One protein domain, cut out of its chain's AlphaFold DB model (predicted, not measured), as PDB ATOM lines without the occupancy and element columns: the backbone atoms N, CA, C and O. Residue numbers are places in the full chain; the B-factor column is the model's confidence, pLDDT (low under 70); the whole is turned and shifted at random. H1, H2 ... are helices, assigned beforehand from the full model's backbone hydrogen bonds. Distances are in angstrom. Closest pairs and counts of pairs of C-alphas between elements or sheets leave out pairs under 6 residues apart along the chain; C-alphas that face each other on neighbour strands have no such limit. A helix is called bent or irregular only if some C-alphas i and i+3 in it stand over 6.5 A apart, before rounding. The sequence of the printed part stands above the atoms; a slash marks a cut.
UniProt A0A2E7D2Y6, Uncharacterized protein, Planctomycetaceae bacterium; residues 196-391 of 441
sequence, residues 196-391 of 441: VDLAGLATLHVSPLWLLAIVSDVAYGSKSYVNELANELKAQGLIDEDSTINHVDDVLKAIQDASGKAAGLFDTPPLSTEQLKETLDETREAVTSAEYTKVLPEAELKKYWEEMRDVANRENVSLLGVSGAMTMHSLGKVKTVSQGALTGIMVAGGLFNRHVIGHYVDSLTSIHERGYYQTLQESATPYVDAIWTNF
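What this domain is: This is residues 196 to 391 of the 441 residues of an uncharacterized protein of Planctomycetaceae bacterium (UniProt A0A2E7D2Y6). Two groups of helices make one rounded body: H2, H3, H4 and H5 form a bundle, neighbouring helices packed together, and H1, H7, H10 and H11a pack on H8. The first residues of H2, 208 and 209, join the groups by touching H8, while the last arm, H11b, sticks out with residues 383 to 391. The printed part has 196 residues with eleven named helices, H1 to H11 in chain order, and no named strand, an all-helix class. It is compact, with a radius of gyration of the C-alphas of 16.6 A and spans of 46 by 45 by 38 A.

How they stand to each other: H1, residues 196 to 202, touches H8, residues 319 to 334, about perpendicular at 74 degrees; the closest C-alphas, of Gly 200 and Gly 324, are 3.7 A apart. H2, residues 208 to 220, and H8 are the hubs, touching five helices each. H2 forms a helical hairpin with H3, residues 224 to 235, at a steep tilt of 39 degrees; the closest C-alphas, of Ala 213 and Val 226, are 4.9 A apart. H4, residues 248 to 262, and H5, residues 273 to 288, form another hairpin, at a shallow tilt of 8 degrees; their closest C-alphas, of Gln 256 and Thr 273, are 6.4 A apart. H5 touches H2, the same way at 44 degrees, with the C-alphas of Ala 219 and Val 287 closest at 6.4 A. H6, residues 292 to 295, is close to H2 but not clearly touching. H7, residues 298 to 315, touches H2 with residues 298 to 305 alone. H9, residues 342 to 347, touches no helix. H10, residues 354 to 370, touches H8 at a steep tilt of 67 degrees, with the C-alphas of Met 326 and Ser 363 closest at 5.2 A. H11, residues 372 to 389, was assigned as one helix by its hydrogen bonds but is bent: C-alphas 379 and 382 are 7.2 A apart. Arm H11a, residues 372 to 379, touches H8; H11b, residues 382 to 389, touches no helix. Apart from H6, too short for such a pair, each helix or arm has every O i to N i+4 pair within hydrogen-bond range.

Where its parts are: H1 begins at C-alpha 196, (45.450, 7.732, -7.248). H7 measures 25.8 A, H10 24.1 A, H8 22.8 A and H5 22.4 A. H11b ends at C-alpha 389, (65.278, -0.039, -5.444).

The domain as a whole: The C-alphas farthest apart, of Ala 290 and Phe 391, are 53.3 A apart. The printed part has no cut; H3 to H4 is its long link. Mean pLDDT of the printed part is 77.3, with residues 332 to 355 among those under 70.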
ATOM      1  N   VAL A 196      46.431   8.550  -7.970       73.75
ATOM      2  CA  VAL A 196      45.450   7.732  -7.248       73.75
ATOM      3  C   VAL A 196      44.192   7.529  -8.066       73.75
ATOM      4  O   VAL A 196      43.665   6.424  -8.061       73.75
ATOM      5  N   ASP A 197      43.742   8.540  -8.803       76.38
ATOM      6  CA  ASP A 197      42.610   8.408  -9.714       76.38
ATOM      7  C   ASP A 197      42.902   7.327 -10.762       76.38
ATOM      8  O   ASP A 197      42.091   6.427 -10.954       76.38
ATOM      9  N   LEU A 198      44.111   7.303 -11.341       71.81
ATOM     10  CA  LEU A 198      44.525   6.237 -12.265       71.81
ATOM     11  C   LEU A 198      44.572   4.854 -11.615       71.81
ATOM     12  O   LEU A 198      44.152   3.872 -12.228       71.81
ATOM     13  N   ALA A 199      45.063   4.757 -10.379       69.88
ATOM     14  CA  ALA A 199      45.020   3.509  -9.623       69.88
ATOM     15  C   ALA A 199      43.571   3.091  -9.303       69.88
ATOM     16  O   ALA A 199      43.235   1.906  -9.375       69.88
ATOM     17  N   GLY A 200      42.698   4.056  -9.008       76.56
ATOM     18  CA  GLY A 200      41.262   3.880  -8.810       76.56
ATOM     19  C   GLY A 200      40.557   3.391 -10.071       76.56
ATOM     20  O   GLY A 200      39.682   2.535  -9.975       76.56
ATOM     21  N   LEU A 201      40.996   3.834 -11.251       77.31
ATOM     22  CA  LEU A 201      40.554   3.294 -12.536       77.31
ATOM     23  C   LEU A 201      41.046   1.865 -12.745       77.31
ATOM     24  O   LEU A 201      40.229   0.968 -12.932       77.31
ATOM     25  N   ALA A 202      42.349   1.617 -12.605       75.81
ATOM     26  CA  ALA A 202      42.935   0.276 -12.728       75.81
ATOM     27  C   ALA A 202      42.247  -0.770 -11.844       75.81
ATOM     28  O   ALA A 202      42.122  -1.940 -12.208       75.81
ATOM     29  N   THR A 203      41.764  -0.330 -10.689       79.31
ATOM     30  CA  THR A 203      41.118  -1.180  -9.695       79.31
ATOM     31  C   THR A 203      39.609  -0.967  -9.601       79.31
ATOM     32  O   THR A 203      38.994  -1.474  -8.666       79.31
ATOM     33  N   LEU A 204      38.980  -0.287 -10.572       85.25
ATOM     34  CA  LEU A 204      37.552   0.049 -10.526       85.25
ATOM     35  C   LEU A 204      36.686  -1.199 -10.316       85.25
ATOM     36  O   LEU A 204      35.779  -1.177  -9.486       85.25
ATOM     37  N   HIS A 205      37.027  -2.292 -11.006       84.75
ATOM     38  CA  HIS A 205      36.351  -3.587 -10.907       84.75
ATOM     39  C   HIS A 205      36.321  -4.154  -9.486       84.75
ATOM     40  O   HIS A 205      35.368  -4.838  -9.151       84.75
ATOM     41  N   VAL A 206      37.291  -3.819  -8.633       84.00
ATOM     42  CA  VAL A 206      37.359  -4.224  -7.219       84.00
ATOM     43  C   VAL A 206      37.264  -3.025  -6.276       84.00
ATOM     44  O   VAL A 206      37.832  -3.031  -5.185       84.00
ATOM     45  N   SER A 207      36.586  -1.959  -6.690       88.19
ATOM     46  CA  SER A 207      36.488  -0.741  -5.891       88.19
ATOM     47  C   SER A 207      35.190  -0.686  -5.067       88.19
ATOM     48  O   SER A 207      34.149  -1.175  -5.521       88.19
ATOM     49  N   PRO A 208      35.203  -0.045  -3.880       90.81
ATOM     50  CA  PRO A 208      33.989   0.204  -3.103       90.81
ATOM     51  C   PRO A 208      32.931   0.969  -3.905       90.81
ATOM     52  O   PRO A 208      31.748   0.662  -3.818       90.81
ATOM     53  N   LEU A 209      33.353   1.940  -4.719       91.31
ATOM     54  CA  LEU A 209      32.460   2.740  -5.558       91.31
ATOM     55  C   LEU A 209      31.676   1.874  -6.561       91.31
ATOM     56  O   LEU A 209      30.461   2.033  -6.688       91.31
ATOM     57  N   TRP A 210      32.345   0.923  -7.221       91.19
ATOM     58  CA  TRP A 210      31.701  -0.029  -8.133       91.19
ATOM     59  C   TRP A 210      30.747  -0.969  -7.395       91.19
ATOM     60  O   TRP A 210      29.607  -1.152  -7.826       91.19
ATOM     61  N   LEU A 211      31.164  -1.491  -6.235       88.88
ATOM     62  CA  LEU A 211      30.316  -2.335  -5.391       88.88
ATOM     63  C   LEU A 211      29.022  -1.620  -4.993       88.88
ATOM     64  O   LEU A 211      27.938  -2.166  -5.184       88.88
ATOM     65  N   LEU A 212      29.128  -0.401  -4.453       89.88
ATOM     66  CA  LEU A 212      27.977   0.389  -4.007       89.88
ATOM     67  C   LEU A 212      27.041   0.713  -5.179       89.88
ATOM     68  O   LEU A 212      25.823   0.646  -5.012       89.88
ATOM     69  N   ALA A 213      27.588   1.005  -6.364       91.44
ATOM     70  CA  ALA A 213      26.799   1.247  -7.569       91.44
ATOM     71  C   ALA A 213      26.006   0.001  -8.002       91.44
ATOM     72  O   ALA A 213      24.790   0.097  -8.180       91.44
ATOM     73  N   ILE A 214      26.657  -1.168  -8.102       90.00
ATOM     74  CA  ILE A 214      25.991  -2.430  -8.464       90.00
ATOM     75  C   ILE A 214      24.916  -2.774  -7.440       90.00
ATOM     76  O   ILE A 214      23.772  -3.050  -7.790       90.00
ATOM     77  N   VAL A 215      25.285  -2.757  -6.164       88.12
ATOM     78  CA  VAL A 215      24.394  -3.107  -5.065       88.12
ATOM     79  C   VAL A 215      23.170  -2.204  -5.042       88.12
ATOM     80  O   VAL A 215      22.049  -2.692  -4.920       88.12
ATOM     81  N   SER A 216      23.371  -0.890  -5.126       89.25
ATOM     82  CA  SER A 216      22.278   0.073  -5.061       89.25
ATOM     83  C   SER A 216      21.278  -0.140  -6.196       89.25
ATOM     84  O   SER A 216      20.069  -0.083  -5.970       89.25
ATOM     85  N   ASP A 217      21.773  -0.400  -7.405       91.31
ATOM     86  CA  ASP A 217      20.938  -0.628  -8.583       91.31
ATOM     87  C   ASP A 217      20.230  -1.992  -8.519       91.31
ATOM     88  O   ASP A 217      19.012  -2.068  -8.663       91.31
ATOM     89  N   VAL A 218      20.963  -3.069  -8.216       88.62
ATOM     90  CA  VAL A 218      20.438  -4.446  -8.246       88.62
ATOM     91  C   VAL A 218      19.566  -4.769  -7.029       88.62
ATOM     92  O   VAL A 218      18.512  -5.384  -7.183       88.62
ATOM     93  N   ALA A 219      19.981  -4.384  -5.819       86.06
ATOM     94  CA  ALA A 219      19.262  -4.730  -4.591       86.06
ATOM     95  C   ALA A 219      18.106  -3.770  -4.286       86.06
ATOM     96  O   ALA A 219      17.072  -4.198  -3.774       86.06
ATOM     97  N   TYR A 220      18.292  -2.476  -4.570       85.56
ATOM     98  CA  TYR A 220      17.381  -1.414  -4.131       85.56
ATOM     99  C   TYR A 220      16.745  -0.629  -5.290       85.56
ATOM    100  O   TYR A 220      15.818   0.145  -5.057       85.56
ATOM    101  N   GLY A 221      17.201  -0.813  -6.536       83.62
ATOM    102  CA  GLY A 221      16.704  -0.066  -7.698       83.62
ATOM    103  C   GLY A 221      17.044   1.428  -7.667       83.62
ATOM    104  O   GLY A 221      16.406   2.225  -8.361       83.62
ATOM    105  N   SER A 222      18.006   1.836  -6.835       85.62
ATOM    106  CA  SER A 222      18.391   3.235  -6.683       85.62
ATOM    107  C   SER A 222      19.475   3.609  -7.686       85.62
ATOM    108  O   SER A 222      20.581   3.067  -7.682       85.62
ATOM    109  N   LYS A 223      19.159   4.616  -8.503       86.19
ATOM    110  CA  LYS A 223      20.040   5.155  -9.548       86.19
ATOM    111  C   LYS A 223      21.060   6.166  -9.029       86.19
ATOM    112  O   LYS A 223      21.928   6.587  -9.781       86.19
ATOM    113  N   SER A 224      20.956   6.592  -7.767       86.50
ATOM    114  CA  SER A 224      21.757   7.709  -7.243       86.50
ATOM    115  C   SER A 224      23.259   7.445  -7.362       86.50
ATOM    116  O   SER A 224      23.999   8.296  -7.836       86.50
ATOM    117  N   TYR A 225      23.695   6.250  -6.974       89.19
ATOM    118  CA  TYR A 225      25.105   5.862  -6.921       89.19
ATOM    119  C   TYR A 225      25.672   5.601  -8.315       89.19
ATOM    120  O   TYR A 225      26.787   6.008  -8.622       89.19
ATOM    121  N   VAL A 226      24.868   4.975  -9.180       91.69
ATOM    122  CA  VAL A 226      25.198   4.762 -10.593       91.69
ATOM    123  C   VAL A 226      25.364   6.099 -11.315       91.69
ATOM    124  O   VAL A 226      26.321   6.268 -12.062       91.69
ATOM    125  N   ASN A 227      24.474   7.064 -11.067       91.25
ATOM    126  CA  ASN A 227      24.555   8.395 -11.667       91.25
ATOM    127  C   ASN A 227      25.792   9.161 -11.197       91.25
ATOM    128  O   ASN A 227      26.443   9.812 -12.004       91.25
ATOM    129  N   GLU A 228      26.131   9.076  -9.913       89.94
ATOM    130  CA  GLU A 228      27.329   9.726  -9.373       89.94
ATOM    131  C   GLU A 228      28.612   9.097  -9.925       89.94
ATOM    132  O   GLU A 228      29.498   9.814 -10.382       89.94
ATOM    133  N   LEU A 229      28.683   7.763  -9.993       91.62
ATOM    134  CA  LEU A 229      29.779   7.081 -10.680       91.62
ATOM    135  C   LEU A 229      29.856   7.502 -12.155       91.62
ATOM    136  O   LEU A 229      30.938   7.778 -12.658       91.62
ATOM    137  N   ALA A 230      28.724   7.582 -12.856       91.81
ATOM    138  CA  ALA A 230      28.697   8.037 -14.240       91.81
ATOM    139  C   ALA A 230      29.203   9.478 -14.386       91.81
ATOM    140  O   ALA A 230      29.953   9.762 -15.314       91.81
ATOM    141  N   ASN A 231      28.827  10.378 -13.478       90.94
ATOM    142  CA  ASN A 231      29.315  11.755 -13.474       90.94
ATOM    143  C   ASN A 231      30.830  11.812 -13.265       90.94
ATOM    144  O   ASN A 231      31.507  12.550 -13.973       90.94
ATOM    145  N   GLU A 232      31.363  11.002 -12.353       87.50
ATOM    146  CA  GLU A 232      32.802  10.895 -12.111       87.50
ATOM    147  C   GLU A 232      33.538  10.358 -13.353       87.50
ATOM    148  O   GLU A 232      34.514  10.948 -13.812       87.50
ATOM    149  N   LEU A 233      33.016   9.303 -13.986       87.25
ATOM    150  CA  LEU A 233      33.586   8.757 -15.222       87.25
ATOM    151  C   LEU A 233      33.521   9.756 -16.391       87.25
ATOM    152  O   LEU A 233      34.451   9.808 -17.196       87.25
ATOM    153  N   LYS A 234      32.461  10.569 -16.485       87.38
ATOM    154  CA  LYS A 234      32.356  11.669 -17.461       87.38
ATOM    155  C   LYS A 234      33.363  12.776 -17.176       87.38
ATOM    156  O   LYS A 234      34.048  13.210 -18.094       87.38
ATOM    157  N   ALA A 235      33.493  13.195 -15.917       83.50
ATOM    158  CA  ALA A 235      34.447  14.223 -15.501       83.50
ATOM    159  C   ALA A 235      35.895  13.824 -15.826       83.50
ATOM    160  O   ALA A 235      36.716  14.667 -16.182       83.50
ATOM    161  N   GLN A 236      36.186  12.525 -15.770       75.44
ATOM    162  CA  GLN A 236      37.479  11.960 -16.154       75.44
ATOM    163  C   GLN A 236      37.607  11.671 -17.661       75.44
ATOM    164  O   GLN A 236      38.665  11.242 -18.121       75.44
ATOM    165  N   GLY A 237      36.558  11.923 -18.451       74.81
ATOM    166  CA  GLY A 237      36.537  11.725 -19.901       74.81
ATOM    167  C   GLY A 237      36.550  10.257 -20.338       74.81
ATOM    168  O   GLY A 237      36.980   9.958 -21.449       74.81
ATOM    169  N   LEU A 238      36.126   9.338 -19.468       79.25
ATOM    170  CA  LEU A 238      36.161   7.887 -19.699       79.25
ATOM    171  C   LEU A 238      34.906   7.364 -20.392       79.25
ATOM    172  O   LEU A 238      34.938   6.314 -21.030       79.25
ATOM    173  N   ILE A 239      33.802   8.092 -20.254       84.38
ATOM    174  CA  ILE A 239      32.560   7.866 -20.985       84.38
ATOM    175  C   ILE A 239      32.084   9.193 -21.572       84.38
ATOM    176  O   ILE A 239      32.382  10.259 -21.039       84.38
ATOM    177  N   ASP A 240      31.348   9.119 -22.678       83.12
ATOM    178  CA  ASP A 240      30.853  10.292 -23.403       83.12
ATOM    179  C   ASP A 240      29.925  11.136 -22.501       83.12
ATOM    180  O   ASP A 240      29.054  10.580 -21.818       83.12
ATOM    181  N   GLU A 241      30.116  12.460 -22.487       85.12
ATOM    182  CA  GLU A 241      29.338  13.405 -21.671       85.12
ATOM    183  C   GLU A 241      27.832  13.306 -21.956       85.12
ATOM    184  O   GLU A 241      27.017  13.413 -21.032       85.12
ATOM    185  N   ASP A 242      27.461  12.975 -23.195       85.62
ATOM    186  CA  ASP A 242      26.074  12.829 -23.639       85.62
ATOM    187  C   ASP A 242      25.486  11.438 -23.329       85.62
ATOM    188  O   ASP A 242      24.297  11.180 -23.560       85.62
ATOM    189  N   SER A 243      26.280  10.518 -22.761       86.88
ATOM    190  CA  SER A 243      25.810   9.176 -22.402       86.88
ATOM    191  C   SER A 243      24.696   9.248 -21.364       86.88
ATOM    192  O   SER A 243      24.871   9.781 -20.264       86.88
ATOM    193  N   THR A 244      23.543   8.667 -21.682       87.50
ATOM    194  CA  THR A 244      22.449   8.524 -20.719       87.50
ATOM    195  C   THR A 244      22.644   7.242 -19.924       87.50
ATOM    196  O   THR A 244      22.548   6.154 -20.485       87.50
ATOM    197  N   ILE A 245      22.884   7.376 -18.621       91.31
ATOM    198  CA  ILE A 245      23.095   6.251 -17.710       91.31
ATOM    199  C   ILE A 245      21.901   6.153 -16.761       91.31
ATOM    200  O   ILE A 245      21.555   7.128 -16.101       91.31
ATOM    201  N   ASN A 246      21.258   4.987 -16.704       87.62
ATOM    202  CA  ASN A 246      20.175   4.705 -15.761       87.62
ATOM    203  C   ASN A 246      20.478   3.526 -14.845       87.62
ATOM    204  O   ASN A 246      19.999   3.518 -13.714       87.62
ATOM    205  N   HIS A 247      21.218   2.547 -15.355       92.31
ATOM    206  CA  HIS A 247      21.561   1.304 -14.679       92.31
ATOM    207  C   HIS A 247      23.055   1.028 -14.785       92.31
ATOM    208  O   HIS A 247      23.754   1.591 -15.630       92.31
ATOM    209  N   VAL A 248      23.552   0.137 -13.935       91.56
ATOM    210  CA  VAL A 248      24.971  -0.233 -13.939       91.56
ATOM    211  C   VAL A 248      25.397  -0.880 -15.267       91.56
ATOM    212  O   VAL A 248      26.520  -0.666 -15.724       91.56
ATOM    213  N   ASP A 249      24.483  -1.579 -15.951       91.69
ATOM    214  CA  ASP A 249      24.724  -2.114 -17.298       91.69
ATOM    215  C   ASP A 249      24.945  -0.993 -18.333       91.69
ATOM    216  O   ASP A 249      25.735  -1.165 -19.262       91.69
ATOM    217  N   ASP A 250      24.300   0.171 -18.162       92.50
ATOM    218  CA  ASP A 250      24.503   1.327 -19.043       92.50
ATOM    219  C   ASP A 250      25.900   1.926 -18.846       92.50
ATOM    220  O   ASP A 250      26.517   2.350 -19.821       92.50
ATOM    221  N   VAL A 251      26.427   1.926 -17.611       91.25
ATOM    222  CA  VAL A 251      27.812   2.350 -17.326       91.25
ATOM    223  C   VAL A 251      28.791   1.426 -18.033       91.25
ATOM    224  O   VAL A 251      29.651   1.896 -18.776       91.25
ATOM    225  N   LEU A 252      28.642   0.109 -17.845       90.19
ATOM    226  CA  LEU A 252      29.506  -0.881 -18.488       90.19
ATOM    227  C   LEU A 252      29.461  -0.740 -20.013       90.19
ATOM    228  O   LEU A 252      30.506  -0.741 -20.663       90.19
ATOM    229  N   LYS A 253      28.264  -0.567 -20.578       90.06
ATOM    230  CA  LYS A 253      28.080  -0.345 -22.010       90.06
ATOM    231  C   LYS A 253      28.724   0.958 -22.479       90.06
ATOM    232  O   LYS A 253      29.391   0.951 -23.503       90.06
ATOM    233  N   ALA A 254      28.576   2.057 -21.742       88.81
ATOM    234  CA  ALA A 254      29.195   3.331 -22.097       88.81
ATOM    235  C   ALA A 254      30.728   3.248 -22.078       88.81
ATOM    236  O   ALA A 254      31.376   3.776 -22.980       88.81
ATOM    237  N   ILE A 255      31.308   2.525 -21.112       85.81
ATOM    238  CA  ILE A 255      32.752   2.246 -21.070       85.81
ATOM    239  C   ILE A 255      33.161   1.377 -22.268       85.81
ATOM    240  O   ILE A 255      34.162   1.667 -22.923       85.81
ATOM    241  N   GLN A 256      32.396   0.328 -22.589       83.25
ATOM    242  CA  GLN A 256      32.644  -0.527 -23.758       83.25
ATOM    243  C   GLN A 256      32.538   0.242 -25.078       83.25
ATOM    244  O   GLN A 256      33.379   0.059 -25.952       83.25
ATOM    245  N   ASP A 257      31.553   1.127 -25.221       82.19
ATOM    246  CA  ASP A 257      31.354   1.959 -26.407       82.19
ATOM    247  C   ASP A 257      32.478   2.996 -26.545       82.19
ATOM    248  O   ASP A 257      32.990   3.205 -27.648       82.19
ATOM    249  N   ALA A 258      32.908   3.611 -25.438       75.88
ATOM    250  CA  ALA A 258      34.060   4.513 -25.408       75.88
ATOM    251  C   ALA A 258      35.348   3.773 -25.803       75.88
ATOM    252  O   ALA A 258      36.086   4.227 -26.678       75.88
ATOM    253  N   SER A 259      35.558   2.578 -25.245       68.00
ATOM    254  CA  SER A 259      36.715   1.722 -25.531       68.00
ATOM    255  C   SER A 259      36.688   1.175 -26.963       68.00
ATOM    256  O   SER A 259      37.724   1.091 -27.610       68.00
ATOM    257  N   GLY A 260      35.508   0.849 -27.497       62.69
ATOM    258  CA  GLY A 260      35.307   0.331 -28.851       62.69
ATOM    259  C   GLY A 260      35.450   1.396 -29.940       62.69
ATOM    260  O   GLY A 260      36.004   1.113 -31.001       62.69
ATOM    261  N   LYS A 261      35.016   2.637 -29.680       55.81
ATOM    262  CA  LYS A 261      35.290   3.793 -30.557       55.81
ATOM    263  C   LYS A 261      36.770   4.193 -30.519       55.81
ATOM    264  O   LYS A 261      37.296   4.644 -31.533       55.81
ATOM    265  N   ALA A 262      37.430   3.982 -29.379       48.44
ATOM    266  CA  ALA A 262      38.861   4.190 -29.191       48.44
ATOM    267  C   ALA A 262      39.731   3.033 -29.716       48.44
ATOM    268  O   ALA A 262      40.895   3.265 -29.997       48.44
ATOM    269  N   ALA A 263      39.197   1.821 -29.928       42.84
ATOM    270  CA  ALA A 263      39.952   0.598 -30.257       42.84
ATOM    271  C   ALA A 263      40.751   0.624 -31.583       42.84
ATOM    272  O   ALA A 263      41.469  -0.326 -31.894       42.84
ATOM    273  N   GLY A 264      40.649   1.698 -32.375       45.72
ATOM    274  CA  GLY A 264      41.527   1.960 -33.523       45.72
ATOM    275  C   GLY A 264      42.808   2.738 -33.184       45.72
ATOM    276  O   GLY A 264      43.679   2.875 -34.042       45.72
ATOM    277  N   LEU A 265      42.930   3.256 -31.962       41.91
ATOM    278  CA  LEU A 265      44.019   4.093 -31.461       41.91
ATOM    279  C   LEU A 265      44.362   3.612 -30.037       41.91
ATOM    280  O   LEU A 265      43.557   2.968 -29.378       41.91
ATOM    281  N   PHE A 266      45.574   3.856 -29.551       48.47
ATOM    282  CA  PHE A 266      46.099   3.362 -28.262       48.47
ATOM    283  C   PHE A 266      45.407   3.964 -27.007       48.47
ATOM    284  O   PHE A 266      46.015   4.081 -25.947       48.47
ATOM    285  N   ASP A 267      44.136   4.350 -27.111       52.72
ATOM    286  CA  ASP A 267      43.436   5.261 -26.211       52.72
ATOM    287  C   ASP A 267      42.621   4.575 -25.108       52.72
ATOM    288  O   ASP A 267      41.769   5.200 -24.482       52.72
ATOM    289  N   THR A 268      42.897   3.306 -24.808       52.47
ATOM    290  CA  THR A 268      42.229   2.622 -23.698       52.47
ATOM    291  C   THR A 268      42.891   2.982 -22.361       52.47
ATOM    292  O   THR A 268      44.070   2.658 -22.178       52.47
ATOM    293  N   PRO A 269      42.174   3.616 -21.412       57.59
ATOM    294  CA  PRO A 269      42.625   3.732 -20.021       57.59
ATOM    295  C   PRO A 269      42.888   2.333 -19.430       57.59
ATOM    296  O   PRO A 269      42.428   1.343 -20.005       57.59
ATOM    297  N   PRO A 270      43.599   2.202 -18.291       63.12
ATOM    298  CA  PRO A 270      43.827   0.909 -17.644       63.12
ATOM    299  C   PRO A 270      42.515   0.385 -17.030       63.12
ATOM    300  O   PRO A 270      42.358   0.354 -15.824       63.12
ATOM    301  N   LEU A 271      41.532   0.021 -17.847       69.94
ATOM    302  CA  LEU A 271      40.217  -0.470 -17.448       69.94
ATOM    303  C   LEU A 271      39.929  -1.745 -18.242       69.94
ATOM    304  O   LEU A 271      39.846  -1.705 -19.466       69.94
ATOM    305  N   SER A 272      39.761  -2.880 -17.557       76.19
ATOM    306  CA  SER A 272      39.294  -4.113 -18.203       76.19
ATOM    307  C   SER A 272      37.772  -4.156 -18.178       76.19
ATOM    308  O   SER A 272      37.147  -4.248 -17.118       76.19
ATOM    309  N   THR A 273      37.166  -4.103 -19.364       82.38
ATOM    310  CA  THR A 273      35.708  -4.226 -19.497       82.38
ATOM    311  C   THR A 273      35.235  -5.647 -19.189       82.38
ATOM    312  O   THR A 273      34.118  -5.831 -18.711       82.38
ATOM    313  N   GLU A 274      36.102  -6.640 -19.392       81.75
ATOM    314  CA  GLU A 274      35.873  -8.043 -19.056       81.75
ATOM    315  C   GLU A 274      35.774  -8.236 -17.541       81.75
ATOM    316  O   GLU A 274      34.774  -8.772 -17.072       81.75
ATOM    317  N   GLN A 275      36.744  -7.728 -16.771       81.00
ATOM    318  CA  GLN A 275      36.748  -7.838 -15.305       81.00
ATOM    319  C   GLN A 275      35.600  -7.053 -14.656       81.00
ATOM    320  O   GLN A 275      35.013  -7.500 -13.669       81.00
ATOM    321  N   LEU A 276      35.248  -5.885 -15.211       86.69
ATOM    322  CA  LEU A 276      34.084  -5.112 -14.761       86.69
ATOM    323  C   LEU A 276      32.783  -5.892 -14.956       86.69
ATOM    324  O   LEU A 276      31.936  -5.904 -14.061       86.69
ATOM    325  N   LYS A 277      32.639  -6.555 -16.110       89.31
ATOM    326  CA  LYS A 277      31.484  -7.400 -16.416       89.31
ATOM    327  C   LYS A 277      31.417  -8.619 -15.501       89.31
ATOM    328  O   LYS A 277      30.364  -8.877 -14.931       89.31
ATOM    329  N   GLU A 278      32.530  -9.329 -15.340       86.25
ATOM    330  CA  GLU A 278      32.636 -10.487 -14.448       86.25
ATOM    331  C   GLU A 278      32.221 -10.114 -13.022       86.25
ATOM    332  O   GLU A 278      31.321 -10.727 -12.453       86.25
ATOM    333  N   THR A 279      32.766  -9.018 -12.487       84.75
ATOM    334  CA  THR A 279      32.432  -8.577 -11.126       84.75
ATOM    335  C   THR A 279      30.968  -8.142 -10.989       84.75
ATOM    336  O   THR A 279      30.354  -8.355  -9.940       84.75
ATOM    337  N   LEU A 280      30.387  -7.531 -12.028       89.12
ATOM    338  CA  LEU A 280      28.962  -7.193 -12.066       89.12
ATOM    339  C   LEU A 280      28.091  -8.454 -12.012       89.12
ATOM    340  O   LEU A 280      27.172  -8.513 -11.194       89.12
ATOM    341  N   ASP A 281      28.384  -9.441 -12.859       88.75
ATOM    342  CA  ASP A 281      27.624 -10.687 -12.952       88.75
ATOM    343  C   ASP A 281      27.693 -11.466 -11.625       88.75
ATOM    344  O   ASP A 281      26.653 -11.839 -11.076       88.75
ATOM    345  N   GLU A 282      28.887 -11.600 -11.038       84.12
ATOM    346  CA  GLU A 282      29.086 -12.244  -9.733       84.12
ATOM    347  C   GLU A 282      28.357 -11.515  -8.598       84.12
ATOM    348  O   GLU A 282      27.673 -12.132  -7.776       84.12
ATOM    349  N   THR A 283      28.467 -10.184  -8.542       82.69
ATOM    350  CA  THR A 283      27.809  -9.388  -7.496       82.69
ATOM    351  C   THR A 283      26.290  -9.465  -7.637       82.69
ATOM    352  O   THR A 283      25.580  -9.586  -6.638       82.69
ATOM    353  N   ARG A 284      25.766  -9.441  -8.867       85.75
ATOM    354  CA  ARG A 284      24.333  -9.580  -9.152       85.75
ATOM    355  C   ARG A 284      23.806 -10.944  -8.719       85.75
ATOM    356  O   ARG A 284      22.754 -11.006  -8.076       85.75
ATOM    357  N   GLU A 285      24.521 -12.021  -9.035       84.69
ATOM    358  CA  GLU A 285      24.176 -13.373  -8.585       84.69
ATOM    359  C   GLU A 285      24.141 -13.445  -7.053       84.69
ATOM    360  O   GLU A 285      23.150 -13.891  -6.464       84.69
ATOM    361  N   ALA A 286      25.170 -12.900  -6.401       79.25
ATOM    362  CA  ALA A 286      25.277 -12.889  -4.951       79.25
ATOM    363  C   ALA A 286      24.140 -12.095  -4.276       79.25
ATOM    364  O   ALA A 286      23.525 -12.582  -3.324       79.25
ATOM    365  N   VAL A 287      23.784 -10.919  -4.804       79.88
ATOM    366  CA  VAL A 287      22.669 -10.090  -4.307       79.88
ATOM    367  C   VAL A 287      21.314 -10.792  -4.473       79.88
ATOM    368  O   VAL A 287      20.459 -10.710  -3.587       79.88
ATOM    369  N   THR A 288      21.112 -11.516  -5.578       77.69
ATOM    370  CA  THR A 288      19.829 -12.165  -5.912       77.69
ATOM    371  C   THR A 288      19.567 -13.429  -5.078       77.69
ATOM    372  O   THR A 288      18.420 -13.853  -4.942       77.69
ATOM    373  N   SER A 289      20.595 -14.000  -4.436       73.25
ATOM    374  CA  SER A 289      20.528 -15.247  -3.647       73.25
ATOM    375  C   SER A 289      19.754 -15.174  -2.300       73.25
ATOM    376  O   SER A 289      19.822 -16.089  -1.484       73.25
ATOM    377  N   ALA A 290      18.914 -14.143  -2.120       55.75
ATOM    378  CA  ALA A 290      17.803 -14.022  -1.158       55.75
ATOM    379  C   ALA A 290      18.083 -13.599   0.306       55.75
ATOM    380  O   ALA A 290      17.128 -13.483   1.077       55.75
ATOM    381  N   GLU A 291      19.313 -13.249   0.703       60.38
ATOM    382  CA  GLU A 291      19.592 -12.738   2.070       60.38
ATOM    383  C   GLU A 291      20.297 -11.372   2.139       60.38
ATOM    384  O   GLU A 291      20.676 -10.910   3.215       60.38
ATOM    385  N   TYR A 292      20.444 -10.683   1.010       63.25
ATOM    386  CA  TYR A 292      21.335  -9.530   0.912       63.25
ATOM    387  C   TYR A 292      20.942  -8.310   1.760       63.25
ATOM    388  O   TYR A 292      21.790  -7.719   2.431       63.25
ATOM    389  N   THR A 293      19.656  -7.960   1.801       63.22
ATOM    390  CA  THR A 293      19.167  -6.811   2.585       63.22
ATOM    391  C   THR A 293      19.422  -6.956   4.089       63.22
ATOM    392  O   THR A 293      19.351  -5.972   4.821       63.22
ATOM    393  N   LYS A 294      19.748  -8.169   4.560       68.38
ATOM    394  CA  LYS A 294      20.168  -8.431   5.942       68.38
ATOM    395  C   LYS A 294      21.669  -8.220   6.169       68.38
ATOM    396  O   LYS A 294      22.057  -7.976   7.306       68.38
ATOM    397  N   VAL A 295      22.498  -8.368   5.133       69.31
ATOM    398  CA  VAL A 295      23.967  -8.266   5.215       69.31
ATOM    399  C   VAL A 295      24.434  -6.827   5.038       69.31
ATOM    400  O   VAL A 295      25.329  -6.405   5.761       69.31
ATOM    401  N   LEU A 296      23.831  -6.082   4.105       74.94
ATOM    402  CA  LEU A 296      24.135  -4.668   3.882       74.94
ATOM    403  C   LEU A 296      22.832  -3.875   3.674       74.94
ATOM    404  O   LEU A 296      22.374  -3.718   2.537       74.94
ATOM    405  N   PRO A 297      22.189  -3.406   4.758       84.00
ATOM    406  CA  PRO A 297      20.991  -2.576   4.683       84.00
ATOM    407  C   PRO A 297      21.243  -1.263   3.931       84.00
ATOM    408  O   PRO A 297      22.325  -0.685   4.017       84.00
ATOM    409  N   GLU A 298      20.216  -0.725   3.272       85.25
ATOM    410  CA  GLU A 298      20.301   0.540   2.518       85.25
ATOM    411  C   GLU A 298      20.851   1.707   3.359       85.25
ATOM    412  O   GLU A 298      21.606   2.546   2.870       85.25
ATOM    413  N   ALA A 299      20.522   1.740   4.654       87.62
ATOM    414  CA  ALA A 299      21.021   2.757   5.574       87.62
ATOM    415  C   ALA A 299      22.547   2.689   5.773       87.62
ATOM    416  O   ALA A 299      23.184   3.734   5.903       87.62
ATOM    417  N   GLU A 300      23.137   1.489   5.774       86.38
ATOM    418  CA  GLU A 300      24.591   1.321   5.870       86.38
ATOM    419  C   GLU A 300      25.279   1.730   4.567       86.38
ATOM    420  O   GLU A 300      26.262   2.462   4.617       86.38
ATOM    421  N   LEU A 301      24.720   1.363   3.407       86.12
ATOM    422  CA  LEU A 301      25.192   1.844   2.098       86.12
ATOM    423  C   LEU A 301      25.241   3.369   2.035       86.12
ATOM    424  O   LEU A 301      26.261   3.949   1.660       86.12
ATOM    425  N   LYS A 302      24.142   4.010   2.439       90.06
ATOM    426  CA  LYS A 302      24.040   5.465   2.466       90.06
ATOM    427  C   LYS A 302      25.073   6.081   3.401       90.06
ATOM    428  O   LYS A 302      25.714   7.057   3.025       90.06
ATOM    429  N   LYS A 303      25.260   5.498   4.584       90.88
ATOM    430  CA  LYS A 303      26.268   5.950   5.542       90.88
ATOM    431  C   LYS A 303      27.678   5.870   4.946       90.88
ATOM    432  O   LYS A 303      28.381   6.873   4.961       90.88
ATOM    433  N   TYR A 304      28.071   4.723   4.386       88.69
ATOM    434  CA  TYR A 304      29.405   4.556   3.796       88.69
ATOM    435  C   TYR A 304      29.651   5.528   2.645       88.69
ATOM    436  O   TYR A 304      30.731   6.101   2.524       88.69
ATOM    437  N   TRP A 305      28.634   5.769   1.829       90.94
ATOM    438  CA  TRP A 305      28.713   6.745   0.755       90.94
ATOM    439  C   TRP A 305      28.855   8.182   1.239       90.94
ATOM    440  O   TRP A 305      29.676   8.933   0.717       90.94
ATOM    441  N   GLU A 306      28.060   8.578   2.232       92.56
ATOM    442  CA  GLU A 306      28.149   9.911   2.821       92.56
ATOM    443  C   GLU A 306      29.518  10.138   3.468       92.56
ATOM    444  O   GLU A 306      30.084  11.212   3.285       92.56
ATOM    445  N   GLU A 307      30.087   9.127   4.129       93.06
ATOM    446  CA  GLU A 307      31.449   9.170   4.674       93.06
ATOM    447  C   GLU A 307      32.512   9.302   3.571       93.06
ATOM    448  O   GLU A 307      33.403  10.145   3.677       93.06
ATOM    449  N   MET A 308      32.406   8.539   2.474       93.56
ATOM    450  CA  MET A 308      33.310   8.693   1.325       93.56
ATOM    451  C   MET A 308      33.214  10.096   0.712       93.56
ATOM    452  O   MET A 308      34.235  10.703   0.391       93.56
ATOM    453  N   ARG A 309      31.996  10.634   0.576       92.50
ATOM    454  CA  ARG A 309      31.764  11.978   0.035       92.50
ATOM    455  C   ARG A 309      32.266  13.070   0.977       92.50
ATOM    456  O   ARG A 309      32.754  14.095   0.511       92.50
ATOM    457  N   ASP A 310      32.145  12.870   2.285       93.94
ATOM    458  CA  ASP A 310      32.694  13.781   3.290       93.94
ATOM    459  C   ASP A 310      34.217  13.865   3.171       93.94
ATOM    460  O   ASP A 310      34.757  14.963   3.055       93.94
ATOM    461  N   VAL A 311      34.903  12.720   3.068       92.25
ATOM    462  CA  VAL A 311      36.352  12.672   2.817       92.25
ATOM    463  C   VAL A 311      36.709  13.363   1.499       92.25
ATOM    464  O   VAL A 311      37.605  14.204   1.485       92.25
ATOM    465  N   ALA A 312      35.999  13.052   0.410       90.50
ATOM    466  CA  ALA A 312      36.241  13.649  -0.903       90.50
ATOM    467  C   ALA A 312      36.157  15.185  -0.855       90.50
ATOM    468  O   ALA A 312      37.066  15.884  -1.299       90.50
ATOM    469  N   ASN A 313      35.107  15.716  -0.223       91.25
ATOM    470  CA  ASN A 313      34.907  17.155  -0.069       91.25
ATOM    471  C   ASN A 313      35.931  17.797   0.875       91.25
ATOM    472  O   ASN A 313      36.427  18.887   0.594       91.25
ATOM    473  N   ARG A 314      36.236  17.144   2.003       89.69
ATOM    474  CA  ARG A 314      37.161  17.656   3.024       89.69
ATOM    475  C   ARG A 314      38.584  17.768   2.490       89.69
ATOM    476  O   ARG A 314      39.267  18.748   2.771       89.69
ATOM    477  N   GLU A 315      39.013  16.767   1.732       86.25
ATOM    478  CA  GLU A 315      40.375  16.662   1.206       86.25
ATOM    479  C   GLU A 315      40.498  17.234  -0.218       86.25
ATOM    480  O   GLU A 315      41.603  17.311  -0.751       86.25
ATOM    481  N   ASN A 316      39.383  17.685  -0.813       86.31
ATOM    482  CA  ASN A 316      39.289  18.210  -2.180       86.31
ATOM    483  C   ASN A 316      39.831  17.223  -3.234       86.31
ATOM    484  O   ASN A 316      40.636  17.579  -4.095       86.31
ATOM    485  N   VAL A 317      39.387  15.970  -3.136       86.38
ATOM    486  CA  VAL A 317      39.738  14.866  -4.042       86.38
ATOM    487  C   VAL A 317      38.481  14.266  -4.666       86.38
ATOM    488  O   VAL A 317      37.381  14.413  -4.134       86.38
ATOM    489  N   SER A 318      38.635  13.590  -5.805       87.81
ATOM    490  CA  SER A 318      37.517  12.941  -6.490       87.81
ATOM    491  C   SER A 318      36.964  11.765  -5.671       87.81
ATOM    492  O   SER A 318      37.670  11.162  -4.850       87.81
ATOM    493  N   LEU A 319      35.701  11.393  -5.901       89.25
ATOM    494  CA  LEU A 319      35.124  10.230  -5.220       89.25
ATOM    495  C   LEU A 319      35.816   8.934  -5.665       89.25
ATOM    496  O   LEU A 319      35.992   8.003  -4.870       89.25
ATOM    497  N   LEU A 320      36.262   8.897  -6.923       88.25
ATOM    498  CA  LEU A 320      37.091   7.816  -7.433       88.25
ATOM    499  C   LEU A 320      38.438   7.747  -6.704       88.25
ATOM    500  O   LEU A 320      38.872   6.654  -6.363       88.25
ATOM    501  N   GLY A 321      39.063   8.883  -6.409       88.19
ATOM    502  CA  GLY A 321      40.333   8.969  -5.697       88.19
ATOM    503  C   GLY A 321      40.231   8.463  -4.261       88.19
ATOM    504  O   GLY A 321      41.133   7.767  -3.789       88.19
ATOM    505  N   VAL A 322      39.113   8.730  -3.573       91.44
ATOM    506  CA  VAL A 322      38.809   8.125  -2.260       91.44
ATOM    507  C   VAL A 322      38.648   6.614  -2.389       91.44
ATOM    508  O   VAL A 322      39.291   5.859  -1.661       91.44
ATOM    509  N   SER A 323      37.841   6.166  -3.352       90.56
ATOM    510  CA  SER A 323      37.618   4.744  -3.630       90.56
ATOM    511  C   SER A 323      38.927   4.010  -3.964       90.56
ATOM    512  O   SER A 323      39.199   2.942  -3.418       90.56
ATOM    513  N   GLY A 324      39.786   4.609  -4.791       88.94
ATOM    514  CA  GLY A 324      41.098   4.089  -5.168       88.94
ATOM    515  C   GLY A 324      42.043   3.982  -3.974       88.94
ATOM    516  O   GLY A 324      42.634   2.925  -3.761       88.94
ATOM    517  N   ALA A 325      42.119   5.018  -3.133       89.06
ATOM    518  CA  ALA A 325      42.911   4.975  -1.903       89.06
ATOM    519  C   ALA A 325      42.425   3.876  -0.942       89.06
ATOM    520  O   ALA A 325      43.240   3.143  -0.376       89.06
ATOM    521  N   MET A 326      41.105   3.703  -0.796       90.81
ATOM    522  CA  MET A 326      40.525   2.627   0.014       90.81
ATOM    523  C   MET A 326      40.900   1.242  -0.517       90.81
ATOM    524  O   MET A 326      41.236   0.357   0.278       90.81
ATOM    525  N   THR A 327      40.865   1.059  -1.839       87.75
ATOM    526  CA  THR A 327      41.268  -0.185  -2.502       87.75
ATOM    527  C   THR A 327      42.754  -0.458  -2.309       87.75
ATOM    528  O   THR A 327      43.118  -1.551  -1.885       87.75
ATOM    529  N   MET A 328      43.622   0.534  -2.534       83.75
ATOM    530  CA  MET A 328      45.069   0.396  -2.336       83.75
ATOM    531  C   MET A 328      45.416   0.027  -0.889       83.75
ATOM    532  O   MET A 328      46.183  -0.907  -0.655       83.75
ATOM    533  N   HIS A 329      44.809   0.707   0.084       86.81
ATOM    534  CA  HIS A 329      45.012   0.415   1.502       86.81
ATOM    535  C   HIS A 329      44.492  -0.981   1.886       86.81
ATOM    536  O   HIS A 329      45.157  -1.716   2.619       86.81
ATOM    537  N   SER A 330      43.336  -1.383   1.344       84.31
ATOM    538  CA  SER A 330      42.774  -2.725   1.537       84.31
ATOM    539  C   SER A 330      43.722  -3.807   0.999       84.31
ATOM    540  O   SER A 330      44.105  -4.723   1.728       84.31
ATOM    541  N   LEU A 331      44.211  -3.651  -0.236       75.50
ATOM    542  CA  LEU A 331      45.161  -4.576  -0.864       75.50
ATOM    543  C   LEU A 331      46.493  -4.667  -0.103       75.50
ATOM    544  O   LEU A 331      47.055  -5.758   0.030       75.50
ATOM    545  N   GLY A 332      46.981  -3.550   0.446       69.56
ATOM    546  CA  GLY A 332      48.184  -3.513   1.281       69.56
ATOM    547  C   GLY A 332      48.071  -4.387   2.535       69.56
ATOM    548  O   GLY A 332      49.016  -5.103   2.877       69.56
ATOM    549  N   LYS A 333      46.895  -4.409   3.177       66.44
ATOM    550  CA  LYS A 333      46.614  -5.260   4.348       66.44
ATOM    551  C   LYS A 333      46.452  -6.739   3.999       66.44
ATOM    552  O   LYS A 333      46.747  -7.600   4.821       66.44
ATOM    553  N   VAL A 334      46.027  -7.057   2.781       56.03
ATOM    554  CA  VAL A 334      45.829  -8.446   2.331       56.03
ATOM    555  C   VAL A 334      47.166  -9.171   2.079       56.03
ATOM    556  O   VAL A 334      47.251 -10.390   2.226       56.03
ATOM    557  N   LYS A 335      48.253  -8.439   1.792       48.34
ATOM    558  CA  LYS A 335      49.593  -8.997   1.507       48.34
ATOM    559  C   LYS A 335      50.254  -9.719   2.696       48.34
ATOM    560  O   LYS A 335      51.224 -10.448   2.498       48.34
ATOM    561  N   THR A 336      49.751  -9.558   3.924       44.75
ATOM    562  CA  THR A 336      50.268 -10.264   5.115       44.75
ATOM    563  C   THR A 336      49.842 -11.737   5.182       44.75
ATOM    564  O   THR A 336      50.366 -12.489   6.002       44.75
ATOM    565  N   VAL A 337      48.935 -12.180   4.302       43.94
ATOM    566  CA  VAL A 337      48.538 -13.584   4.147       43.94
ATOM    567  C   VAL A 337      49.297 -14.180   2.953       43.94
ATOM    568  O   VAL A 337      49.339 -13.601   1.875       43.94
ATOM    569  N   SER A 338      49.959 -15.320   3.153       36.31
ATOM    570  CA  SER A 338      50.914 -15.949   2.223       36.31
ATOM    571  C   SER A 338      50.493 -15.958   0.740       36.31
ATOM    572  O   SER A 338      49.358 -16.306   0.413       36.31
ATOM    573  N   GLN A 339      51.466 -15.696  -0.146       39.59
ATOM    574  CA  GLN A 339      51.371 -15.538  -1.612       39.59
ATOM    575  C   GLN A 339      50.584 -16.618  -2.393       39.59
ATOM    576  O   GLN A 339      50.263 -16.392  -3.554       39.59
ATOM    577  N   GLY A 340      50.256 -17.771  -1.800       36.91
ATOM    578  CA  GLY A 340      49.529 -18.861  -2.464       36.91
ATOM    579  C   GLY A 340      48.003 -18.869  -2.283       36.91
ATOM    580  O   GLY A 340      47.322 -19.559  -3.031       36.91
ATOM    581  N   ALA A 341      47.449 -18.125  -1.317       42.59
ATOM    582  CA  ALA A 341      46.007 -18.142  -1.021       42.59
ATOM    583  C   ALA A 341      45.227 -16.976  -1.665       42.59
ATOM    584  O   ALA A 341      44.004 -17.021  -1.768       42.59
ATOM    585  N   LEU A 342      45.927 -15.925  -2.102       41.34
ATOM    586  CA  LEU A 342      45.328 -14.627  -2.433       41.34
ATOM    587  C   LEU A 342      44.731 -14.542  -3.837       41.34
ATOM    588  O   LEU A 342      43.673 -13.942  -4.010       41.34
ATOM    589  N   THR A 343      45.365 -15.177  -4.825       42.91
ATOM    590  CA  THR A 343      44.774 -15.292  -6.164       42.91
ATOM    591  C   THR A 343      43.486 -16.103  -6.104       42.91
ATOM    592  O   THR A 343      42.523 -15.738  -6.753       42.91
ATOM    593  N   GLY A 344      43.398 -17.119  -5.239       37.84
ATOM    594  CA  GLY A 344      42.159 -17.869  -5.027       37.84
ATOM    595  C   GLY A 344      41.036 -17.054  -4.372       37.84
ATOM    596  O   GLY A 344      39.890 -17.212  -4.755       37.84
ATOM    597  N   ILE A 345      41.329 -16.168  -3.415       41.47
ATOM    598  CA  ILE A 345      40.287 -15.445  -2.656       41.47
ATOM    599  C   ILE A 345      39.687 -14.265  -3.438       41.47
ATOM    600  O   ILE A 345      38.504 -13.997  -3.274       41.47
ATOM    601  N   MET A 346      40.471 -13.575  -4.278       43.72
ATOM    602  CA  MET A 346      39.949 -12.497  -5.138       43.72
ATOM    603  C   MET A 346      39.408 -12.995  -6.485       43.72
ATOM    604  O   MET A 346      38.541 -12.340  -7.044       43.72
ATOM    605  N   VAL A 347      39.892 -14.134  -7.001       42.38
ATOM    606  CA  VAL A 347      39.454 -14.686  -8.302       42.38
ATOM    607  C   VAL A 347      38.328 -15.722  -8.153       42.38
ATOM    608  O   VAL A 347      37.647 -16.001  -9.126       42.38
ATOM    609  N   ALA A 348      38.102 -16.311  -6.968       38.47
ATOM    610  CA  ALA A 348      37.085 -17.366  -6.787       38.47
ATOM    611  C   ALA A 348      35.794 -16.916  -6.079       38.47
ATOM    612  O   ALA A 348      35.007 -17.754  -5.639       38.47
ATOM    613  N   GLY A 349      35.558 -15.614  -5.950       45.69
ATOM    614  CA  GLY A 349      34.301 -15.086  -5.433       45.69
ATOM    615  C   GLY A 349      34.454 -13.611  -5.138       45.69
ATOM    616  O   GLY A 349      35.130 -13.274  -4.168       45.69
ATOM    617  N   GLY A 350      33.869 -12.776  -5.997       54.34
ATOM    618  CA  GLY A 350      34.099 -11.341  -6.092       54.34
ATOM    619  C   GLY A 350      33.882 -10.502  -4.832       54.34
ATOM    620  O   GLY A 350      33.976 -10.941  -3.686       54.34
ATOM    621  N   LEU A 351      33.584  -9.220  -5.041       56.31
ATOM    622  CA  LEU A 351      33.526  -8.178  -4.001       56.31
ATOM    623  C   LEU A 351      32.595  -8.468  -2.804       56.31
ATOM    624  O   LEU A 351      32.601  -7.744  -1.809       56.31
ATOM    625  N   PHE A 352      31.796  -9.528  -2.890       56.78
ATOM    626  CA  PHE A 352      30.754  -9.919  -1.956       56.78
ATOM    627  C   PHE A 352      31.237 -10.742  -0.744       56.78
ATOM    628  O   PHE A 352      30.444 -11.113   0.124       56.78
ATOM    629  N   ASN A 353      32.532 -11.040  -0.627       64.12
ATOM    630  CA  ASN A 353      33.053 -11.680   0.580       64.12
ATOM    631  C   ASN A 353      32.982 -10.708   1.778       64.12
ATOM    632  O   ASN A 353      33.484  -9.586   1.708       64.12
ATOM    633  N   ARG A 354      32.421 -11.145   2.919       62.59
ATOM    634  CA  ARG A 354      32.343 -10.358   4.172       62.59
ATOM    635  C   ARG A 354      33.690  -9.748   4.579       62.59
ATOM    636  O   ARG A 354      33.722  -8.671   5.169       62.59
ATOM    637  N   HIS A 355      34.789 -10.424   4.256       68.38
ATOM    638  CA  HIS A 355      36.140  -9.935   4.519       68.38
ATOM    639  C   HIS A 355      36.488  -8.698   3.676       68.38
ATOM    640  O   HIS A 355      37.072  -7.758   4.199       68.38
ATOM    641  N   VAL A 356      36.072  -8.652   2.406       74.25
ATOM    642  CA  VAL A 356      36.372  -7.548   1.480       74.25
ATOM    643  C   VAL A 356      35.654  -6.266   1.905       74.25
ATOM    644  O   VAL A 356      36.293  -5.225   2.048       74.25
ATOM    645  N   ILE A 357      34.353  -6.352   2.213       79.06
ATOM    646  CA  ILE A 357      33.578  -5.206   2.720       79.06
ATOM    647  C   ILE A 357      34.164  -4.704   4.045       79.06
ATOM    648  O   ILE A 357      34.352  -3.501   4.210       79.06
ATOM    649  N   GLY A 358      34.512  -5.616   4.961       81.25
ATOM    650  CA  GLY A 358      35.172  -5.261   6.219       81.25
ATOM    651  C   GLY A 358      36.463  -4.468   5.998       81.25
ATOM    652  O   GLY A 358      36.655  -3.425   6.615       81.25
ATOM    653  N   HIS A 359      37.300  -4.886   5.044       85.38
ATOM    654  CA  HIS A 359      38.520  -4.154   4.713       85.38
ATOM    655  C   HIS A 359      38.258  -2.765   4.122       85.38
ATOM    656  O   HIS A 359      39.019  -1.845   4.414       85.38
ATOM    657  N   TYR A 360      37.185  -2.564   3.350       87.62
ATOM    658  CA  TYR A 360      36.818  -1.221   2.892       87.62
ATOM    659  C   TYR A 360      36.361  -0.319   4.036       87.62
ATOM    660  O   TYR A 360      36.783   0.833   4.093       87.62
ATOM    661  N   VAL A 361      35.562  -0.835   4.970       88.25
ATOM    662  CA  VAL A 361      35.133  -0.072   6.153       88.25
ATOM    663  C   VAL A 361      36.339   0.318   7.013       88.25
ATOM    664  O   VAL A 361      36.475   1.481   7.404       88.25
ATOM    665  N   ASP A 362      37.268  -0.613   7.237       89.00
ATOM    666  CA  ASP A 362      38.514  -0.347   7.960       89.00
ATOM    667  C   ASP A 362      39.392   0.688   7.236       89.00
ATOM    668  O   ASP A 362      40.043   1.520   7.878       89.00
ATOM    669  N   SER A 363      39.437   0.639   5.899       90.81
ATOM    670  CA  SER A 363      40.144   1.623   5.074       90.81
ATOM    671  C   SER A 363      39.522   3.010   5.180       90.81
ATOM    672  O   SER A 363      40.251   3.975   5.386       90.81
ATOM    673  N   LEU A 364      38.196   3.121   5.088       91.81
ATOM    674  CA  LEU A 364      37.501   4.403   5.195       91.81
ATOM    675  C   LEU A 364      37.683   5.019   6.582       91.81
ATOM    676  O   LEU A 364      38.001   6.199   6.689       91.81
ATOM    677  N   THR A 365      37.581   4.198   7.630       91.81
ATOM    678  CA  THR A 365      37.849   4.617   9.015       91.81
ATOM    679  C   THR A 365      39.283   5.126   9.158       91.81
ATOM    680  O   THR A 365      39.511   6.207   9.692       91.81
ATOM    681  N   SER A 366      40.254   4.397   8.597       90.31
ATOM    682  CA  SER A 366      41.665   4.801   8.607       90.31
ATOM    683  C   SER A 366      41.890   6.144   7.909       90.31
ATOM    684  O   SER A 366      42.577   7.001   8.458       90.31
ATOM    685  N   ILE A 367      41.279   6.347   6.739       91.69
ATOM    686  CA  ILE A 367      41.351   7.605   5.985       91.69
ATOM    687  C   ILE A 367      40.683   8.746   6.759       91.69
ATOM    688  O   ILE A 367      41.201   9.862   6.790       91.69
ATOM    689  N   HIS A 368      39.551   8.478   7.406       89.75
ATOM    690  CA  HIS A 368      38.842   9.477   8.192       89.75
ATOM    691  C   HIS A 368      39.669   9.947   9.399       89.75
ATOM    692  O   HIS A 368      39.777  11.156   9.611       89.75
ATOM    693  N   GLU A 369      40.273   9.008  10.141       89.75
ATOM    694  CA  GLU A 369      41.054   9.258  11.364       89.75
ATOM    695  C   GLU A 369      42.447   9.840  11.097       89.75
ATOM    696  O   GLU A 369      42.871  10.763  11.790       89.75
ATOM    697  N   ARG A 370      43.174   9.288  10.119       89.00
ATOM    698  CA  ARG A 370      44.583   9.626   9.845       89.00
ATOM    699  C   ARG A 370      44.751  10.617   8.693       89.00
ATOM    700  O   ARG A 370      45.830  11.161   8.503       89.00
ATOM    701  N   GLY A 371      43.692  10.872   7.932       88.50
ATOM    702  CA  GLY A 371      43.734  11.704   6.737       88.50
ATOM    703  C   GLY A 371      44.045  10.902   5.474       88.50
ATOM    704  O   GLY A 371      44.716   9.860   5.493       88.50
ATOM    705  N   TYR A 372      43.544  11.413   4.352       89.19
ATOM    706  CA  TYR A 372      43.656  10.781   3.037       89.19
ATOM    707  C   TYR A 372      45.112  10.617   2.594       89.19
ATOM    708  O   TYR A 372      45.549   9.504   2.303       89.19
ATOM    709  N   TYR A 373      45.887  11.703   2.623       85.25
ATOM    710  CA  TYR A 373      47.265  11.701   2.125       85.25
ATOM    711  C   TYR A 373      48.209  10.837   2.966       85.25
ATOM    712  O   TYR A 373      49.048  10.135   2.406       85.25
ATOM    713  N   GLN A 374      48.042  10.821   4.292       86.06
ATOM    714  CA  GLN A 374      48.866   9.989   5.172       86.06
ATOM    715  C   GLN A 374      48.604   8.496   4.934       86.06
ATOM    716  O   GLN A 374      49.538   7.717   4.748       86.06
ATOM    717  N   THR A 375      47.329   8.099   4.867       86.06
ATOM    718  CA  THR A 375      46.948   6.701   4.604       86.06
ATOM    719  C   THR A 375      47.433   6.239   3.229       86.06
ATOM    720  O   THR A 375      47.877   5.099   3.050       86.06
ATOM    721  N   LEU A 376      47.372   7.136   2.247       84.44
ATOM    722  CA  LEU A 376      47.860   6.874   0.908       84.44
ATOM    723  C   LEU A 376      49.383   6.705   0.875       84.44
ATOM    724  O   LEU A 376      49.855   5.769   0.241       84.44
ATOM    725  N   GLN A 377      50.146   7.556   1.567       82.00
ATOM    726  CA  GLN A 377      51.607   7.452   1.634       82.00
ATOM    727  C   GLN A 377      52.047   6.089   2.188       82.00
ATOM    728  O   GLN A 377      52.887   5.417   1.586       82.00
ATOM    729  N   GLU A 378      51.429   5.632   3.280       80.88
ATOM    730  CA  GLU A 378      51.681   4.303   3.853       80.88
ATOM    731  C   GLU A 378      51.361   3.182   2.848       80.88
ATOM    732  O   GLU A 378      52.141   2.246   2.667       80.88
ATOM    733  N   SER A 379      50.236   3.301   2.139       79.69
ATOM    734  CA  SER A 379      49.789   2.301   1.159       79.69
ATOM    735  C   SER A 379      50.638   2.299  -0.120       79.69
ATOM    736  O   SER A 379      50.799   1.260  -0.760       79.69
ATOM    737  N   ALA A 380      51.193   3.455  -0.493       73.12
ATOM    738  CA  ALA A 380      52.021   3.653  -1.677       73.12
ATOM    739  C   ALA A 380      53.498   3.300  -1.443       73.12
ATOM    740  O   ALA A 380      54.194   2.973  -2.404       73.12
ATOM    741  N   THR A 381      53.960   3.305  -0.187       73.06
ATOM    742  CA  THR A 381      55.342   2.985   0.218       73.06
ATOM    743  C   THR A 381      55.930   1.769  -0.515       73.06
ATOM    744  O   THR A 381      56.954   1.936  -1.166       73.06
ATOM    745  N   PRO A 382      55.290   0.579  -0.567       67.44
ATOM    746  CA  PRO A 382      55.883  -0.574  -1.254       67.44
ATOM    747  C   PRO A 382      56.069  -0.381  -2.767       67.44
ATOM    748  O   PRO A 382      56.919  -1.039  -3.367       67.44
ATOM    749  N   TYR A 383      55.273   0.480  -3.400       65.94
ATOM    750  CA  TYR A 383      55.399   0.798  -4.822       65.94
ATOM    751  C   TYR A 383      56.493   1.841  -5.053       65.94
ATOM    752  O   TYR A 383      57.273   1.716  -5.992       65.94
ATOM    753  N   VAL A 384      56.585   2.827  -4.162       64.06
ATOM    754  CA  VAL A 384      57.643   3.843  -4.166       64.06
ATOM    755  C   VAL A 384      59.006   3.199  -3.892       64.06
ATOM    756  O   VAL A 384      59.946   3.423  -4.651       64.06
ATOM    757  N   ASP A 385      59.100   2.311  -2.903       59.84
ATOM    758  CA  ASP A 385      60.308   1.538  -2.594       59.84
ATOM    759  C   ASP A 385      60.733   0.656  -3.772       59.84
ATOM    760  O   ASP A 385      61.916   0.553  -4.092       59.84
ATOM    761  N   ALA A 386      59.777   0.036  -4.472       59.03
ATOM    762  CA  ALA A 386      60.070  -0.744  -5.672       59.03
ATOM    763  C   ALA A 386      60.656   0.126  -6.798       59.03
ATOM    764  O   ALA A 386      61.523  -0.329  -7.540       59.03
ATOM    765  N   ILE A 387      60.218   1.380  -6.930       56.25
ATOM    766  CA  ILE A 387      60.805   2.328  -7.881       56.25
ATOM    767  C   ILE A 387      62.226   2.685  -7.433       56.25
ATOM    768  O   ILE A 387      63.157   2.523  -8.217       56.25
ATOM    769  N   TRP A 388      62.426   3.083  -6.174       55.16
ATOM    770  CA  TRP A 388      63.741   3.480  -5.651       55.16
ATOM    771  C   TRP A 388      64.781   2.364  -5.684       55.16
ATOM    772  O   TRP A 388      65.915   2.598  -6.093       55.16
ATOM    773  N   THR A 389      64.392   1.134  -5.357       55.12
ATOM    774  CA  THR A 389      65.278  -0.039  -5.444       55.12
ATOM    775  C   THR A 389      65.734  -0.353  -6.873       55.12
ATOM    776  O   THR A 389      66.766  -0.999  -7.053       55.12
ATOM    777  N   ASN A 390      65.025   0.124  -7.907       50.31
ATOM    778  CA  ASN A 390      65.486   0.044  -9.300       50.31
ATOM    779  C   ASN A 390      66.511   1.135  -9.665       50.31
ATOM    780  O   ASN A 390      67.174   1.013 -10.695       50.31
ATOM    781  N   PHE A 391      66.653   2.173  -8.837       47.72
ATOM    782  CA  PHE A 391      67.598   3.281  -9.015       47.72
ATOM    783  C   PHE A 391      68.789   3.237  -8.043       47.72
ATOM    784  O   PHE A 391      69.663   4.101  -8.112       47.72
TER     785      PHE A 391